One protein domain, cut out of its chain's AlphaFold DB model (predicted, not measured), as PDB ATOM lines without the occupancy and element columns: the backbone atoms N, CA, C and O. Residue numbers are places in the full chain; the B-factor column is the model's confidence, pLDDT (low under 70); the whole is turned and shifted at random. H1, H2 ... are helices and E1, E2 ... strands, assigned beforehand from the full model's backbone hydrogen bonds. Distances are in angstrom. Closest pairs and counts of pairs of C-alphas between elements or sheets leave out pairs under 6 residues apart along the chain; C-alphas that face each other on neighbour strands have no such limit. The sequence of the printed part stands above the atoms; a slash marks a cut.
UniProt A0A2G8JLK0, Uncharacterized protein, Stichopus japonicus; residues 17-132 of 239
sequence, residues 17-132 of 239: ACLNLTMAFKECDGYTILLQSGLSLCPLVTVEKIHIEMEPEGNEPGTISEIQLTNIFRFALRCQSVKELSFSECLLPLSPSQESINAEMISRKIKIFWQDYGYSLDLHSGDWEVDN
ATOM      1  N   ALA A  17     197.243 204.449 212.700       95.56
ATOM      2  CA  ALA A  17     196.455 203.383 213.319       95.56
ATOM      3  C   ALA A  17     195.015 203.348 212.782       95.56
ATOM      4  O   ALA A  17     194.481 202.276 212.519       95.56
ATOM      5  N   CYS A  18     194.400 204.517 212.585       96.62
ATOM      6  CA  CYS A  18     193.068 204.628 212.010       96.62
ATOM      7  C   CYS A  18     192.901 205.950 211.258       96.62
ATOM      8  O   CYS A  18     193.260 207.011 211.769       96.62
ATOM      9  N   LEU A  19     192.342 205.869 210.057       97.12
ATOM     10  CA  LEU A  19     191.750 206.987 209.338       97.12
ATOM     11  C   LEU A  19     190.242 206.937 209.570       97.12
ATOM     12  O   LEU A  19     189.582 206.009 209.105       97.12
ATOM     13  N   ASN A  20     189.713 207.938 210.267       96.75
ATOM     14  CA  ASN A  20     188.281 208.071 210.488       96.75
ATOM     15  C   ASN A  20     187.697 209.158 209.572       96.75
ATOM     16  O   ASN A  20     188.155 210.301 209.603       96.75
ATOM     17  N   LEU A  21     186.707 208.789 208.759       96.56
ATOM     18  CA  LEU A  21     185.947 209.674 207.882       96.56
ATOM     19  C   LEU A  21     184.557 209.957 208.469       96.56
ATOM     20  O   LEU A  21     183.552 209.649 207.836       96.56
ATOM     21  N   THR A  22     184.507 210.569 209.653       95.12
ATOM     22  CA  THR A  22     183.255 210.982 210.312       95.12
ATOM     23  C   THR A  22     182.505 212.012 209.481       95.12
ATOM     24  O   THR A  22     182.959 213.153 209.359       95.12
ATOM     25  N   MET A  23     181.383 211.594 208.883       92.44
ATOM     26  CA  MET A  23     180.486 212.423 208.061       92.44
ATOM     27  C   MET A  23     181.209 213.141 206.908       92.44
ATOM     28  O   MET A  23     180.748 214.141 206.365       92.44
ATOM     29  N   ALA A  24     182.393 212.650 206.537       95.44
ATOM     30  CA  ALA A  24     183.274 213.303 205.575       95.44
ATOM     31  C   ALA A  24     183.258 212.603 204.216       95.44
ATOM     32  O   ALA A  24     183.632 213.218 203.218       95.44
ATOM     33  N   PHE A  25     182.855 211.332 204.170       96.00
ATOM     34  CA  PHE A  25     182.778 210.555 202.940       96.00
ATOM     35  C   PHE A  25     181.672 211.091 202.022       96.00
ATOM     36  O   PHE A  25     180.557 211.358 202.468       96.00
ATOM     37  N   LYS A  26     181.983 211.231 200.730       94.50
ATOM     38  CA  LYS A  26     181.006 211.579 199.692       94.50
ATOM     39  C   LYS A  26     180.898 210.485 198.636       94.50
ATOM     40  O   LYS A  26     179.817 209.959 198.406       94.50
ATOM     41  N   GLU A  27     182.013 210.137 198.002       96.25
ATOM     42  CA  GLU A  27     182.081 209.036 197.036       96.25
ATOM     43  C   GLU A  27     183.510 208.501 196.899       96.25
ATOM     44  O   GLU A  27     184.488 209.156 197.266       96.25
ATOM     45  N   CYS A  28     183.641 207.306 196.333       97.31
ATOM     46  CA  CYS A  28     184.909 206.689 195.985       97.31
ATOM     47  C   CYS A  28     184.869 206.154 194.551       97.31
ATOM     48  O   CYS A  28     183.907 205.502 194.140       97.31
ATOM     49  N   ASP A  29     185.945 206.382 193.801       96.62
ATOM     50  CA  ASP A  29     186.133 205.885 192.429       96.62
ATOM     51  C   ASP A  29     187.060 204.649 192.354       96.62
ATOM     52  O   ASP A  29     187.351 204.130 191.276       96.62
ATOM     53  N   GLY A  30     187.539 204.167 193.507       95.62
ATOM     54  CA  GLY A  30     188.488 203.058 193.627       95.62
ATOM     55  C   GLY A  30     189.964 203.461 193.617       95.62
ATOM     56  O   GLY A  30     190.836 202.609 193.815       95.62
ATOM     57  N   TYR A  31     190.260 204.743 193.412       96.38
ATOM     58  CA  TYR A  31     191.601 205.326 193.449       96.38
ATOM     59  C   TYR A  31     191.714 206.400 194.519       96.38
ATOM     60  O   TYR A  31     192.722 206.450 195.221       96.38
ATOM     61  N   THR A  32     190.682 207.223 194.663       97.50
ATOM     62  CA  THR A  32     190.588 208.306 195.634       97.50
ATOM     63  C   THR A  32     189.232 208.291 196.328       97.50
ATOM     64  O   THR A  32     188.250 207.743 195.820       97.50
ATOM     65  N   ILE A  33     189.188 208.877 197.519       98.19
ATOM     66  CA  ILE A  33     187.935 209.204 198.198       98.19
ATOM     67  C   ILE A  33     187.698 210.700 198.009       98.19
ATOM     68  O   ILE A  33     188.546 211.509 198.382       98.19
ATOM     69  N   LEU A  34     186.555 211.073 197.442       97.94
ATOM     70  CA  LEU A  34     186.085 212.449 197.447       97.94
ATOM     71  C   LEU A  34     185.398 212.719 198.788       97.94
ATOM     72  O   LEU A  34     184.524 211.962 199.215       97.94
ATOM     73  N   LEU A  35     185.798 213.802 199.444       97.12
ATOM     74  CA  LEU A  35     185.201 214.253 200.694       97.12
ATOM     75  C   LEU A  35     184.050 215.231 200.431       97.12
ATOM     76  O   LEU A  35     184.010 215.893 199.391       97.12
ATOM     77  N   GLN A  36     183.156 215.402 201.408       94.56
ATOM     78  CA  GLN A  36     182.067 216.391 201.355       94.56
ATOM     79  C   GLN A  36     182.574 217.821 201.103       94.56
ATOM     80  O   GLN A  36     181.923 218.612 200.424       94.56
ATOM     81  N   SER A  37     183.794 218.133 201.555       95.25
ATOM     82  CA  SER A  37     184.476 219.411 201.301       95.25
ATOM     83  C   SER A  37     184.895 219.638 199.840       95.25
ATOM     84  O   SER A  37     185.330 220.734 199.495       95.25
ATOM     85  N   GLY A  38     184.815 218.614 198.984       96.38
ATOM     86  CA  GLY A  38     185.328 218.626 197.613       96.38
ATOM     87  C   GLY A  38     186.818 218.287 197.495       96.38
ATOM     88  O   GLY A  38     187.344 218.249 196.384       96.38
ATOM     89  N   LEU A  39     187.507 218.032 198.612       96.88
ATOM     90  CA  LEU A  39     188.893 217.561 198.606       96.88
ATOM     91  C   LEU A  39     188.965 216.065 198.287       96.88
ATOM     92  O   LEU A  39     188.113 215.291 198.717       96.88
ATOM     93  N   SER A  40     190.023 215.655 197.590       97.06
ATOM     94  CA  SER A  40     190.311 214.246 197.316       97.06
ATOM     95  C   SER A  40     191.363 213.709 198.280       97.06
ATOM     96  O   SER A  40     192.432 214.296 198.455       97.06
ATOM     97  N   LEU A  41     191.074 212.558 198.872       96.69
ATOM     98  CA  LEU A  41     191.986 211.803 199.710       96.69
ATOM     99  C   LEU A  41     192.608 210.660 198.902       96.69
ATOM    100  O   LEU A  41     191.911 209.773 198.403       96.69
ATOM    101  N   CYS A  42     193.933 210.682 198.789       96.69
ATOM    102  CA  CYS A  42     194.711 209.613 198.170       96.69
ATOM    103  C   CYS A  42     194.958 208.451 199.156       96.69
ATOM    104  O   CYS A  42     194.950 208.672 200.370       96.69
ATOM    105  N   PRO A  43     195.239 207.228 198.664       95.75
ATOM    106  CA  PRO A  43     195.540 206.082 199.515       95.75
ATOM    107  C   PRO A  43     196.748 206.338 200.420       95.75
ATOM    108  O   PRO A  43     197.807 206.776 199.962       95.75
ATOM    109  N   LEU A  44     196.605 206.022 201.707       93.56
ATOM    110  CA  LEU A  44     197.664 206.161 202.705       93.56
ATOM    111  C   LEU A  44     198.300 204.789 202.942       93.56
ATOM    112  O   LEU A  44     197.696 203.910 203.543       93.56
ATOM    113  N   VAL A  45     199.532 204.570 202.477       92.50
ATOM    114  CA  VAL A  45     200.148 203.224 202.500       92.50
ATOM    115  C   VAL A  45     200.370 202.655 203.909       92.50
ATOM    116  O   VAL A  45     200.440 201.437 204.068       92.50
ATOM    117  N   THR A  46     200.448 203.515 204.930       94.62
ATOM    118  CA  THR A  46     200.679 203.138 206.333       94.62
ATOM    119  C   THR A  46     199.408 203.047 207.180       94.62
ATOM    120  O   THR A  46     199.515 202.797 208.380       94.62
ATOM    121  N   VAL A  47     198.220 203.269 206.603       96.75
ATOM    122  CA  VAL A  47     196.970 203.188 207.369       96.75
ATOM    123  C   VAL A  47     196.588 201.736 207.637       96.75
ATOM    124  O   VAL A  47     196.577 200.918 206.720       96.75
ATOM    125  N   GLU A  48     196.280 201.413 208.892       97.69
ATOM    126  CA  GLU A  48     195.883 200.059 209.293       97.69
ATOM    127  C   GLU A  48     194.369 199.862 209.310       97.69
ATOM    128  O   GLU A  48     193.889 198.763 209.025       97.69
ATOM    129  N   LYS A  49     193.615 200.918 209.623       98.38
ATOM    130  CA  LYS A  49     192.155 200.887 209.709       98.38
ATOM    131  C   LYS A  49     191.540 202.069 208.983       98.38
ATOM    132  O   LYS A  49     192.029 203.189 209.119       98.38
ATOM    133  N   ILE A  50     190.460 201.827 208.254       98.50
ATOM    134  CA  ILE A  50     189.634 202.892 207.682       98.50
ATOM    135  C   ILE A  50     188.226 202.731 208.245       98.50
ATOM    136  O   ILE A  50     187.624 201.663 208.131       98.50
ATOM    137  N   HIS A  51     187.726 203.789 208.868       98.50
ATOM    138  CA  HIS A  51     186.358 203.876 209.355       98.50
ATOM    139  C   HIS A  51     185.596 204.916 208.536       98.50
ATOM    140  O   HIS A  51     186.096 206.027 208.334       98.50
ATOM    141  N   ILE A  52     184.428 204.531 208.029       98.19
ATOM    142  CA  ILE A  52     183.522 205.388 207.268       98.19
ATOM    143  C   ILE A  52     182.210 205.460 208.035       98.19
ATOM    144  O   ILE A  52     181.479 204.479 208.117       98.19
ATOM    145  N   GLU A  53     181.925 206.637 208.563       95.88
ATOM    146  CA  GLU A  53     180.671 206.961 209.232       95.88
ATOM    147  C   GLU A  53     179.925 207.930 208.315       95.88
ATOM    148  O   GLU A  53     180.439 209.008 207.990       95.88
ATOM    149  N   MET A  54     178.762 207.516 207.819       93.31
ATOM    150  CA  MET A  54     177.979 208.333 206.890       93.31
ATOM    151  C   MET A  54     177.149 209.370 207.643       93.31
ATOM    152  O   MET A  54     176.740 209.169 208.780       93.31
ATOM    153  N   GLU A  55     176.879 210.494 206.987       84.94
ATOM    154  CA  GLU A  55     175.880 211.434 207.486       84.94
ATOM    155  C   GLU A  55     174.476 210.901 207.142       84.94
ATOM    156  O   GLU A  55     174.242 210.545 205.980       84.94
ATOM    157  N   PRO A  56     173.544 210.814 208.107       81.12
ATOM    158  CA  PRO A  56     172.164 210.447 207.820       81.12
ATOM    159  C   PRO A  56     171.449 211.553 207.031       81.12
ATOM    160  O   PRO A  56     171.609 212.748 207.292       81.12
ATOM    161  N   GLU A  57     170.602 211.160 206.081       77.69
ATOM    162  CA  GLU A  57     169.774 212.081 205.305       77.69
ATOM    163  C   GLU A  57     168.432 212.289 206.022       77.69
ATOM    164  O   GLU A  57     167.435 211.601 205.796       77.69
ATOM    165  N   GLY A  58     168.403 213.249 206.949       80.69
ATOM    166  CA  GLY A  58     167.231 213.494 207.789       80.69
ATOM    167  C   GLY A  58     167.053 212.389 208.830       80.69
ATOM    168  O   GLY A  58     167.841 212.307 209.764       80.69
ATOM    169  N   ASN A  59     166.008 211.568 208.682       71.19
ATOM    170  CA  ASN A  59     165.744 210.428 209.575       71.19
ATOM    171  C   ASN A  59     166.170 209.082 208.961       71.19
ATOM    172  O   ASN A  59     165.918 208.042 209.565       71.19
ATOM    173  N   GLU A  60     166.758 209.079 207.761       77.25
ATOM    174  CA  GLU A  60     167.188 207.857 207.084       77.25
ATOM    175  C   GLU A  60     168.715 207.700 207.154       77.25
ATOM    176  O   GLU A  60     169.443 208.669 206.917       77.25
ATOM    177  N   PRO A  61     169.229 206.495 207.462       83.62
ATOM    178  CA  PRO A  61     170.659 206.227 207.394       83.62
ATOM    179  C   PRO A  61     171.165 206.373 205.954       83.62
ATOM    180  O   PRO A  61     170.473 206.015 204.994       83.62
ATOM    181  N   GLY A  62     172.401 206.855 205.794       89.56
ATOM    182  CA  GLY A  62     173.027 206.963 204.476       89.56
ATOM    183  C   GLY A  62     173.130 205.592 203.799       89.56
ATOM    184  O   GLY A  62     173.236 204.568 204.464       89.56
ATOM    185  N   THR A  63     173.111 205.518 202.469       93.06
ATOM    186  CA  THR A  63     173.232 204.228 201.760       93.06
ATOM    187  C   THR A  63     174.521 204.158 200.955       93.06
ATOM    188  O   THR A  63     174.773 204.995 200.088       93.06
ATOM    189  N   ILE A  64     175.315 203.107 201.169       94.75
ATOM    190  CA  ILE A  64     176.452 202.773 200.311       94.75
ATOM    191  C   ILE A  64     175.977 201.754 199.276       94.75
ATOM    192  O   ILE A  64     175.669 200.606 199.587       94.75
ATOM    193  N   SER A  65     175.921 202.172 198.010       93.62
ATOM    194  CA  SER A  65     175.593 201.259 196.910       93.62
ATOM    195  C   SER A  65     176.676 200.195 196.714       93.62
ATOM    196  O   SER A  65     177.831 200.385 197.089       93.62
ATOM    197  N   GLU A  66     176.340 199.098 196.037       93.75
ATOM    198  CA  GLU A  66     177.311 198.048 195.709       93.75
ATOM    199  C   GLU A  66     178.514 198.578 194.916       93.75
ATOM    200  O   GLU A  66     179.657 198.211 195.191       93.75
ATOM    201  N   ILE A  67     178.283 199.506 193.981       94.56
ATOM    202  CA  ILE A  67     179.353 200.151 193.210       94.56
ATOM    203  C   ILE A  67     180.282 200.935 194.144       94.56
ATOM    204  O   ILE A  67     181.504 200.810 194.041       94.56
ATOM    205  N   GLN A  68     179.716 201.714 195.071       95.94
ATOM    206  CA  GLN A  68     180.500 202.473 196.044       95.94
ATOM    207  C   GLN A  68     181.272 201.548 196.989       95.94
ATOM    208  O   GLN A  68     182.474 201.737 197.154       95.94
ATOM    209  N   LEU A  69     180.641 200.498 197.523       96.50
ATOM    210  CA  LEU A  69     181.305 199.510 198.378       96.50
ATOM    211  C   LEU A  69     182.487 198.845 197.654       96.50
ATOM    212  O   LEU A  69     183.591 198.755 198.190       96.50
ATOM    213  N   THR A  70     182.288 198.471 196.389       96.00
ATOM    214  CA  THR A  70     183.334 197.894 195.532       96.00
ATOM    215  C   THR A  70     184.502 198.859 195.333       96.00
ATOM    216  O   THR A  70     185.670 198.469 195.385       96.00
ATOM    217  N   ASN A  71     184.211 200.137 195.100       97.31
ATOM    218  CA  ASN A  71     185.240 201.156 194.954       97.31
ATOM    219  C   ASN A  71     185.990 201.391 196.270       97.31
ATOM    220  O   ASN A  71     187.215 201.469 196.258       97.31
ATOM    221  N   ILE A  72     185.299 201.395 197.408       97.75
ATOM    222  CA  ILE A  72     185.932 201.488 198.727       97.75
ATOM    223  C   ILE A  72     186.882 200.305 198.953       97.75
ATOM    224  O   ILE A  72     188.015 200.512 199.385       97.75
ATOM    225  N   PHE A  73     186.495 199.081 198.581       97.12
ATOM    226  CA  PHE A  73     187.381 197.913 198.652       97.12
ATOM    227  C   PHE A  73     188.634 198.081 197.785       97.12
ATOM    228  O   PHE A  73     189.752 197.835 198.245       97.12
ATOM    229  N   ARG A  74     188.484 198.566 196.546       96.44
ATOM    230  CA  ARG A  74     189.623 198.856 195.655       96.44
ATOM    231  C   ARG A  74     190.545 199.923 196.240       96.44
ATOM    232  O   ARG A  74     191.762 199.758 196.198       96.44
ATOM    233  N   PHE A  75     189.984 200.988 196.807       97.31
ATOM    234  CA  PHE A  75     190.749 202.036 197.477       97.31
ATOM    235  C   PHE A  75     191.514 201.487 198.688       97.31
ATOM    236  O   PHE A  75     192.709 201.741 198.843       97.31
ATOM    237  N   ALA A  76     190.853 200.677 199.513       96.75
ATOM    238  CA  ALA A  76     191.447 200.047 200.683       96.75
ATOM    239  C   ALA A  76     192.631 199.146 200.315       96.75
ATOM    240  O   ALA A  76     193.672 199.209 200.957       96.75
ATOM    241  N   LEU A  77     192.538 198.367 199.235       95.56
ATOM    242  CA  LEU A  77     193.655 197.532 198.779       95.56
ATOM    243  C   LEU A  77     194.891 198.346 198.386       95.56
ATOM    244  O   LEU A  77     196.016 197.906 198.625       95.56
ATOM    245  N   ARG A  78     194.704 199.569 197.873       95.56
ATOM    246  CA  ARG A  78     195.810 200.506 197.604       95.56
ATOM    247  C   ARG A  78     196.478 201.012 198.884       95.56
ATOM    248  O   ARG A  78     197.631 201.440 198.841       95.56
ATOM    249  N   CYS A  79     195.792 200.935 200.021       95.44
ATOM    250  CA  CYS A  79     196.367 201.153 201.340       95.44
ATOM    251  C   CYS A  79     197.069 199.865 201.808       95.44
ATOM    252  O   CYS A  79     196.457 198.953 202.362       95.44
ATOM    253  N   GLN A  80     198.377 199.770 201.559       92.25
ATOM    254  CA  GLN A  80     199.163 198.537 201.736       92.25
ATOM    255  C   GLN A  80     199.091 197.931 203.146       92.25
ATOM    256  O   GLN A  80     199.142 196.712 203.288       92.25
ATOM    257  N   SER A  81     198.950 198.766 204.177       95.44
ATOM    258  CA  SER A  81     198.916 198.316 205.573       95.44
ATOM    259  C   SER A  81     197.509 198.043 206.107       95.44
ATOM    260  O   SER A  81     197.394 197.628 207.260       95.44
ATOM    261  N   VAL A  82     196.449 198.253 205.308       97.62
ATOM    262  CA  VAL A  82     195.077 198.123 205.814       97.62
ATOM    263  C   VAL A  82     194.783 196.677 206.200       97.62
ATOM    264  O   VAL A  82     195.103 195.736 205.464       97.62
ATOM    265  N   LYS A  83     194.184 196.535 207.377       97.75
ATOM    266  CA  LYS A  83     193.764 195.290 208.021       97.75
ATOM    267  C   LYS A  83     192.270 195.304 208.330       97.75
ATOM    268  O   LYS A  83     191.689 194.238 208.501       97.75
ATOM    269  N   GLU A  84     191.661 196.485 208.415       98.44
ATOM    270  CA  GLU A  84     190.270 196.654 208.829       98.44
ATOM    271  C   GLU A  84     189.575 197.768 208.043       98.44
ATOM    272  O   GLU A  84     190.109 198.873 207.903       98.44
ATOM    273  N   LEU A  85     188.369 197.469 207.572       98.25
ATOM    274  CA  LEU A  85     187.383 198.433 207.104       98.25
ATOM    275  C   LEU A  85     186.169 198.360 208.018       98.25
ATOM    276  O   LEU A  85     185.745 197.275 208.408       98.25
ATOM    277  N   SER A  86     185.598 199.503 208.359       98.31
ATOM    278  CA  SER A  86     184.374 199.531 209.152       98.31
ATOM    279  C   SER A  86     183.447 200.642 208.705       98.31
ATOM    280  O   SER A  86     183.907 201.709 208.296       98.31
ATOM    281  N   PHE A  87     182.156 200.361 208.803       98.00
ATOM    282  CA  PHE A  87     181.078 201.232 208.371       98.00
ATOM    283  C   PHE A  87     180.088 201.443 209.515       98.00
ATOM    284  O   PHE A  87     179.745 200.476 210.204       98.00
ATOM    285  N   SER A  88     179.641 202.680 209.691       95.50
ATOM    286  CA  SER A  88     178.580 203.070 210.625       95.50
ATOM    287  C   SER A  88     177.683 204.147 210.015       95.50
ATOM    288  O   SER A  88     178.023 204.765 208.998       95.50
ATOM    289  N   GLU A  89     176.517 204.328 210.625       92.88
ATOM    290  CA  GLU A  89     175.453 205.251 210.228       92.88
ATOM    291  C   GLU A  89     175.018 205.068 208.765       92.88
ATOM    292  O   GLU A  89     174.636 206.011 208.064       92.88
ATOM    293  N   CYS A  90     175.097 203.828 208.263       94.19
ATOM    294  CA  CYS A  90     174.757 203.530 206.879       94.19
ATOM    295  C   CYS A  90     174.192 202.135 206.627       94.19
ATOM    296  O   CYS A  90     174.367 201.196 207.402       94.19
ATOM    297  N   LEU A  91     173.543 202.006 205.473       94.69
ATOM    298  CA  LEU A  91     173.099 200.752 204.896       94.69
ATOM    299  C   LEU A  91     174.118 200.239 203.891       94.69
ATOM    300  O   LEU A  91     174.524 200.963 202.975       94.69
ATOM    301  N   LEU A  92     174.468 198.964 204.029       95.31
ATOM    302  CA  LEU A  92     175.302 198.240 203.081       95.31
ATOM    303  C   LEU A  92     174.458 197.255 202.257       95.31
ATOM    304  O   LEU A  92     173.395 196.810 202.701       95.31
ATOM    305  N   PRO A  93     174.915 196.865 201.055       93.81
ATOM    306  CA  PRO A  93     174.312 195.768 200.310       93.81
ATOM    307  C   PRO A  93     174.380 194.474 201.127       93.81
ATOM    308  O   PRO A  93     175.441 194.125 201.642       93.81
ATOM    309  N   LEU A  94     173.267 193.738 201.207       90.75
ATOM    310  CA  LEU A  94     173.196 192.506 202.006       90.75
ATOM    311  C   LEU A  94     173.968 191.325 201.415       90.75
ATOM    312  O   LEU A  94     174.307 190.392 202.135       90.75
ATOM    313  N   SER A  95     174.225 191.369 200.111       85.12
ATOM    314  CA  SER A  95     174.998 190.362 199.390       85.12
ATOM    315  C   SER A  95     175.866 191.084 198.361       85.12
ATOM    316  O   SER A  95     175.474 191.178 197.194       85.12
ATOM    317  N   PRO A  96     176.988 191.698 198.781       83.25
ATOM    318  CA  PRO A  96     177.967 192.239 197.848       83.25
ATOM    319  C   PRO A  96     178.370 191.147 196.854       83.25
ATOM    320  O   PRO A  96     178.610 190.008 197.259       83.25
ATOM    321  N   SER A  97     178.452 191.457 195.558       82.12
ATOM    322  CA  SER A  97     178.868 190.442 194.594       82.12
ATOM    323  C   SER A  97     180.267 189.915 194.909       82.12
ATOM    324  O   SER A  97     181.185 190.650 195.280       82.12
ATOM    325  N   GLN A  98     180.455 188.614 194.693       81.06
ATOM    326  CA  GLN A  98     181.763 187.988 194.864       81.06
ATOM    327  C   GLN A  98     182.812 188.578 193.905       81.06
ATOM    328  O   GLN A  98     184.001 188.547 194.197       81.06
ATOM    329  N   GLU A  99     182.375 189.163 192.783       80.19
ATOM    330  CA  GLU A  99     183.229 189.911 191.853       80.19
ATOM    331  C   GLU A  99     183.838 191.170 192.492       80.19
ATOM    332  O   GLU A  99     184.950 191.574 192.142       80.19
ATOM    333  N   SER A 100     183.135 191.778 193.451       78.88
ATOM    334  CA  SER A 100     183.628 192.915 194.228       78.88
ATOM    335  C   SER A 100     184.664 192.509 195.272       78.88
ATOM    336  O   SER A 100     185.514 193.326 195.639       78.88
ATOM    337  N   ILE A 101     184.629 191.258 195.738       84.75
ATOM    338  CA  ILE A 101     185.556 190.733 196.741       84.75
ATOM    339  C   ILE A 101     186.825 190.227 196.052       84.75
ATOM    340  O   ILE A 101     186.857 189.210 195.363       84.75
ATOM    341  N   ASN A 102     187.921 190.952 196.254       86.69
ATOM    342  CA  ASN A 102     189.196 190.647 195.617       86.69
ATOM    343  C   ASN A 102     189.952 189.532 196.367       86.69
ATOM    344  O   ASN A 102     190.039 189.549 197.596       86.69
ATOM    345  N   ALA A 103     190.597 188.619 195.632       91.44
ATOM    346  CA  ALA A 103     191.452 187.569 196.199       91.44
ATOM    347  C   ALA A 103     192.566 188.110 197.122       91.44
ATOM    348  O   ALA A 103     192.976 187.434 198.066       91.44
ATOM    349  N   GLU A 104     193.039 189.336 196.886       94.06
ATOM    350  CA  GLU A 104     194.004 190.010 197.755       94.06
ATOM    351  C   GLU A 104     193.416 190.355 199.134       94.06
ATOM    352  O   GLU A 104     194.115 190.260 200.140       94.06
ATOM    353  N   MET A 105     192.128 190.703 199.222       94.38
ATOM    354  CA  MET A 105     191.477 190.976 200.512       94.38
ATOM    355  C   MET A 105     191.451 189.717 201.377       94.38
ATOM    356  O   MET A 105     191.774 189.772 202.565       94.38
ATOM    357  N   ILE A 106     191.141 188.578 200.748       94.38
ATOM    358  CA  ILE A 106     191.148 187.253 201.375       94.38
ATOM    359  C   ILE A 106     192.565 186.894 201.838       94.38
ATOM    360  O   ILE A 106     192.762 186.512 202.991       94.38
ATOM    361  N   SER A 107     193.574 187.046 200.971       95.56
ATOM    362  CA  SER A 107     194.960 186.687 201.306       95.56
ATOM    363  C   SER A 107     195.523 187.533 202.452       95.56
ATOM    364  O   SER A 107     196.229 187.014 203.319       95.56
ATOM    365  N   ARG A 108     195.154 188.818 202.495       95.50
ATOM    366  CA  ARG A 108     195.508 189.764 203.561       95.50
ATOM    367  C   ARG A 108     194.647 189.619 204.812       95.50
ATOM    368  O   ARG A 108     194.989 190.218 205.830       95.50
ATOM    369  N   LYS A 109     193.572 188.825 204.760       96.12
ATOM    370  CA  LYS A 109     192.607 188.625 205.853       96.12
ATOM    371  C   LYS A 109     192.068 189.954 206.386       96.12
ATOM    372  O   LYS A 109     192.026 190.170 207.598       96.12
ATOM    373  N   ILE A 110     191.719 190.861 205.472       97.25
ATOM    374  CA  ILE A 110     191.132 192.152 205.838       97.25
ATOM    375  C   ILE A 110     189.788 191.885 206.514       97.25
ATOM    376  O   ILE A 110     188.961 191.153 205.982       97.25
ATOM    377  N   LYS A 111     189.571 192.486 207.682       98.06
ATOM    378  CA  LYS A 111     188.287 192.431 208.379       98.06
ATOM    379  C   LYS A 111     187.390 193.563 207.908       98.06
ATOM    380  O   LYS A 111     187.867 194.683 207.736       98.06
ATOM    381  N   ILE A 112     186.109 193.277 207.712       97.88
ATOM    382  CA  ILE A 112     185.130 194.264 207.260       97.88
ATOM    383  C   ILE A 112     183.938 194.206 208.189       97.88
ATOM    384  O   ILE A 112     183.322 193.152 208.310       97.88
ATOM    385  N   PHE A 113     183.630 195.327 208.831       98.25
ATOM    386  CA  PHE A 113     182.593 195.412 209.848       98.25
ATOM    387  C   PHE A 113     181.484 196.371 209.444       98.25
ATOM    388  O   PHE A 113     181.750 197.484 208.986       98.25
ATOM    389  N   TRP A 114     180.249 195.960 209.699       97.25
ATOM    390  CA  TRP A 114     179.083 196.826 209.707       97.25
ATOM    391  C   TRP A 114     178.667 197.022 211.161       97.25
ATOM    392  O   TRP A 114     178.045 196.149 211.770       97.25
ATOM    393  N   GLN A 115     179.118 198.132 211.746       94.88
ATOM    394  CA  GLN A 115     179.128 198.297 213.196       94.88
ATOM    395  C   GLN A 115     177.717 198.361 213.771       94.88
ATOM    396  O   GLN A 115     177.442 197.649 214.734       94.88
ATOM    397  N   ASP A 116     176.814 199.112 213.140       90.56
ATOM    398  CA  ASP A 116     175.464 199.344 213.674       90.56
ATOM    399  C   ASP A 116     174.631 198.064 213.755       90.56
ATOM    400  O   ASP A 116     173.743 197.960 214.591       90.56
ATOM    401  N   TYR A 117     174.942 197.070 212.919       90.81
ATOM    402  CA  TYR A 117     174.233 195.791 212.873       90.81
ATOM    403  C   TYR A 117     174.997 194.652 213.561       90.81
ATOM    404  O   TYR A 117     174.485 193.538 213.658       90.81
ATOM    405  N   GLY A 118     176.215 194.909 214.052       94.81
ATOM    406  CA  GLY A 118     177.050 193.892 214.691       94.81
ATOM    407  C   GLY A 118     177.486 192.779 213.740       94.81
ATOM    408  O   GLY A 118     177.622 191.629 214.171       94.81
ATOM    409  N   TYR A 119     177.684 193.098 212.457       96.50
ATOM    410  CA  TYR A 119     178.048 192.122 211.429       96.50
ATOM    411  C   TYR A 119     179.484 192.271 210.938       96.50
ATOM    412  O   TYR A 119     180.053 193.365 210.918       96.50
ATOM    413  N   SER A 120     180.041 191.161 210.457       96.62
ATOM    414  CA  SER A 120     181.260 191.142 209.652       96.62
ATOM    415  C   SER A 120     181.014 190.459 208.310       96.62
ATOM    416  O   SER A 120     180.167 189.576 208.211       96.62
ATOM    417  N   LEU A 121     181.705 190.904 207.259       96.06
ATOM    418  CA  LEU A 121     181.585 190.290 205.938       96.06
ATOM    419  C   LEU A 121     182.504 189.071 205.857       96.06
ATOM    420  O   LEU A 121     183.728 189.217 205.957       96.06
ATOM    421  N   ASP A 122     181.939 187.895 205.600       94.06
ATOM    422  CA  ASP A 122     182.733 186.741 205.199       94.06
ATOM    423  C   ASP A 122     183.173 186.920 203.740       94.06
ATOM    424  O   ASP A 122     182.384 186.879 202.797       94.06
ATOM    425  N   LEU A 123     184.478 187.114 203.543       93.62
ATOM    426  CA  LEU A 123     185.059 187.332 202.220       93.62
ATOM    427  C   LEU A 123     184.987 186.098 201.304       93.62
ATOM    428  O   LEU A 123     185.228 186.222 200.103       93.62
ATOM    429  N   HIS A 124     184.703 184.907 201.833       90.62
ATOM    430  CA  HIS A 124     184.585 183.692 201.032       90.62
ATOM    431  C   HIS A 124     183.180 183.491 200.465       90.62
ATOM    432  O   HIS A 124     183.062 183.101 199.304       90.62
ATOM    433  N   SER A 125     182.150 183.726 201.275       90.69
ATOM    434  CA  SER A 125     180.742 183.584 200.879       90.69
ATOM    435  C   SER A 125     180.143 184.866 200.299       90.69
ATOM    436  O   SER A 125     179.228 184.787 199.483       90.69
ATOM    437  N   GLY A 126     180.654 186.028 200.716       90.94
ATOM    438  CA  GLY A 126     180.043 187.324 200.442       90.94
ATOM    439  C   GLY A 126     178.845 187.630 201.341       90.94
ATOM    440  O   GLY A 126     178.152 188.615 201.101       90.94
ATOM    441  N   ASP A 127     178.598 186.823 202.375       91.12
ATOM    442  CA  ASP A 127     177.492 187.021 203.305       91.12
ATOM    443  C   ASP A 127     177.933 187.802 204.555       91.12
ATOM    444  O   ASP A 127     179.071 187.708 205.024       91.12
ATOM    445  N   TRP A 128     177.009 188.586 205.115       93.62
ATOM    446  CA  TRP A 128     177.191 189.216 206.425       93.62
ATOM    447  C   TRP A 128     176.864 188.227 207.546       93.62
ATOM    448  O   TRP A 128     175.733 187.740 207.651       93.62
ATOM    449  N   GLU A 129     177.837 187.988 208.419       93.31
ATOM    450  CA  GLU A 129     177.735 187.099 209.571       93.31
ATOM    451  C   GLU A 129     177.680 187.882 210.883       93.31
ATOM    452  O   GLU A 129     178.225 188.981 211.000       93.31
ATOM    453  N   VAL A 130     177.044 187.294 211.898       94.69
ATOM    454  CA  VAL A 130     177.008 187.855 213.254       94.69
ATOM    455  C   VAL A 130     178.417 187.868 213.844       94.69
ATOM    456  O   VAL A 130     178.995 186.812 214.086       94.69
ATOM    457  N   ASP A 131     178.943 189.061 214.117       95.62
ATOM    458  CA  ASP A 131     180.253 189.264 214.750       95.62
ATOM    459  C   ASP A 131     180.112 189.711 216.211       95.62
ATOM    460  O   ASP A 131     180.826 189.229 217.092       95.62
ATOM    461  N   ASN A 132     179.138 190.583 216.498       96.06
ATOM    462  CA  ASN A 132     178.902 191.104 217.840       96.06
ATOM    463  C   ASN A 132     177.451 190.896 218.280       96.06
ATOM    464  O   ASN A 132     176.563 191.702 217.998       96.06
TER     465      ASN A 132
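AT A GLANCE: This is residues 17 to 132 of the 239 residues of an uncharacterized protein of Stichopus japonicus (UniProt A0A2G8JLK0). A six-stranded sheet, twisted by 93 degrees from edge to edge, makes a wall with one face bare; over its other face lies the helix H1, with the small hairpin E2 and E3 beside H1. The short helix H2 lies near the last residues of H1, off the sheet. The printed part has 116 residues, with two named helices and eight named strands in the order E1 E2 E3 E4 H1 E5 H2 E6 E7 E8, and under half of the residues are in them; the class is mixed, helices and strands. The large sheet runs E1 E4 E5 E6 E7 E8 and is mixed, while E2 and E3 make an antiparallel sheet of two. The whole is compact and rounded, with a radius of gyration of the C-alphas of 13.1 A and spans of 35 by 32 by 25 A.

IN THESE COORDINATES: E1, residues 19 to 22, begins at C-alpha 19 (191.750, 206.987, 209.338). E2 is residues 25 to 28 and E3 residues 33 to 35. E4, residues 49 to 53, is 13.0 A long. H1, residues 66 to 78, is 18.8 A long and begins at C-alpha 66 (177.311, 198.048, 195.709). E5, residues 84 to 88, is 13.5 A long. H2 is residues 103 to 108, E6 111 to 114, E7 119 to 121, and E8 128 to 130, ending at C-alpha 130 (177.008, 187.855, 213.254).

HOW THE PARTS SIT: E1 is an edge strand, parallel to E4 at 4 degrees, with N 19 and O 49 2.9 A apart. E4 and E5 are parallel at 11 degrees, with N 52 and O 86 at 2.9 A. E5 and E6 are parallel at 4 degrees, with N 85 and O 111 at 2.8 A. E4, H1, E5 and E5, H2, E6 are strand-helix-strand units, two parallel neighbour strands with a helix between, each with a right-handed crossover. E6, E7 and E8 form a meander, each strand the antiparallel neighbour of the one before; N 121 and O 112 are 3.0 A apart, and N 129 and O 120 2.8 A. H1 is on this sheet but only grazes it, with residues 72 to 76. In the hairpin E2 and E3, N 34 and O 27 are 2.8 A apart. The closest C-alphas of E2 and H1, those of Cys 28 and Asn 71, are 5.6 A apart. H1 and H2 are close but not clearly touching, at a steep tilt of 51 degrees, the same way; their closest C-alphas, Leu 77 and Met 105, are 7.1 A apart. In H1 and H2 every O i to N i+4 pair is within hydrogen-bond range.

THE WHOLE: The two C-alphas farthest apart, Gly 58 and Ser 107, are 39.1 A apart. The printed part has no cut. The links E3 to E4, E4 to H1 and E5 to H2 are long. The mean pLDDT of the printed part is 93.6, and no printed residue is under 70.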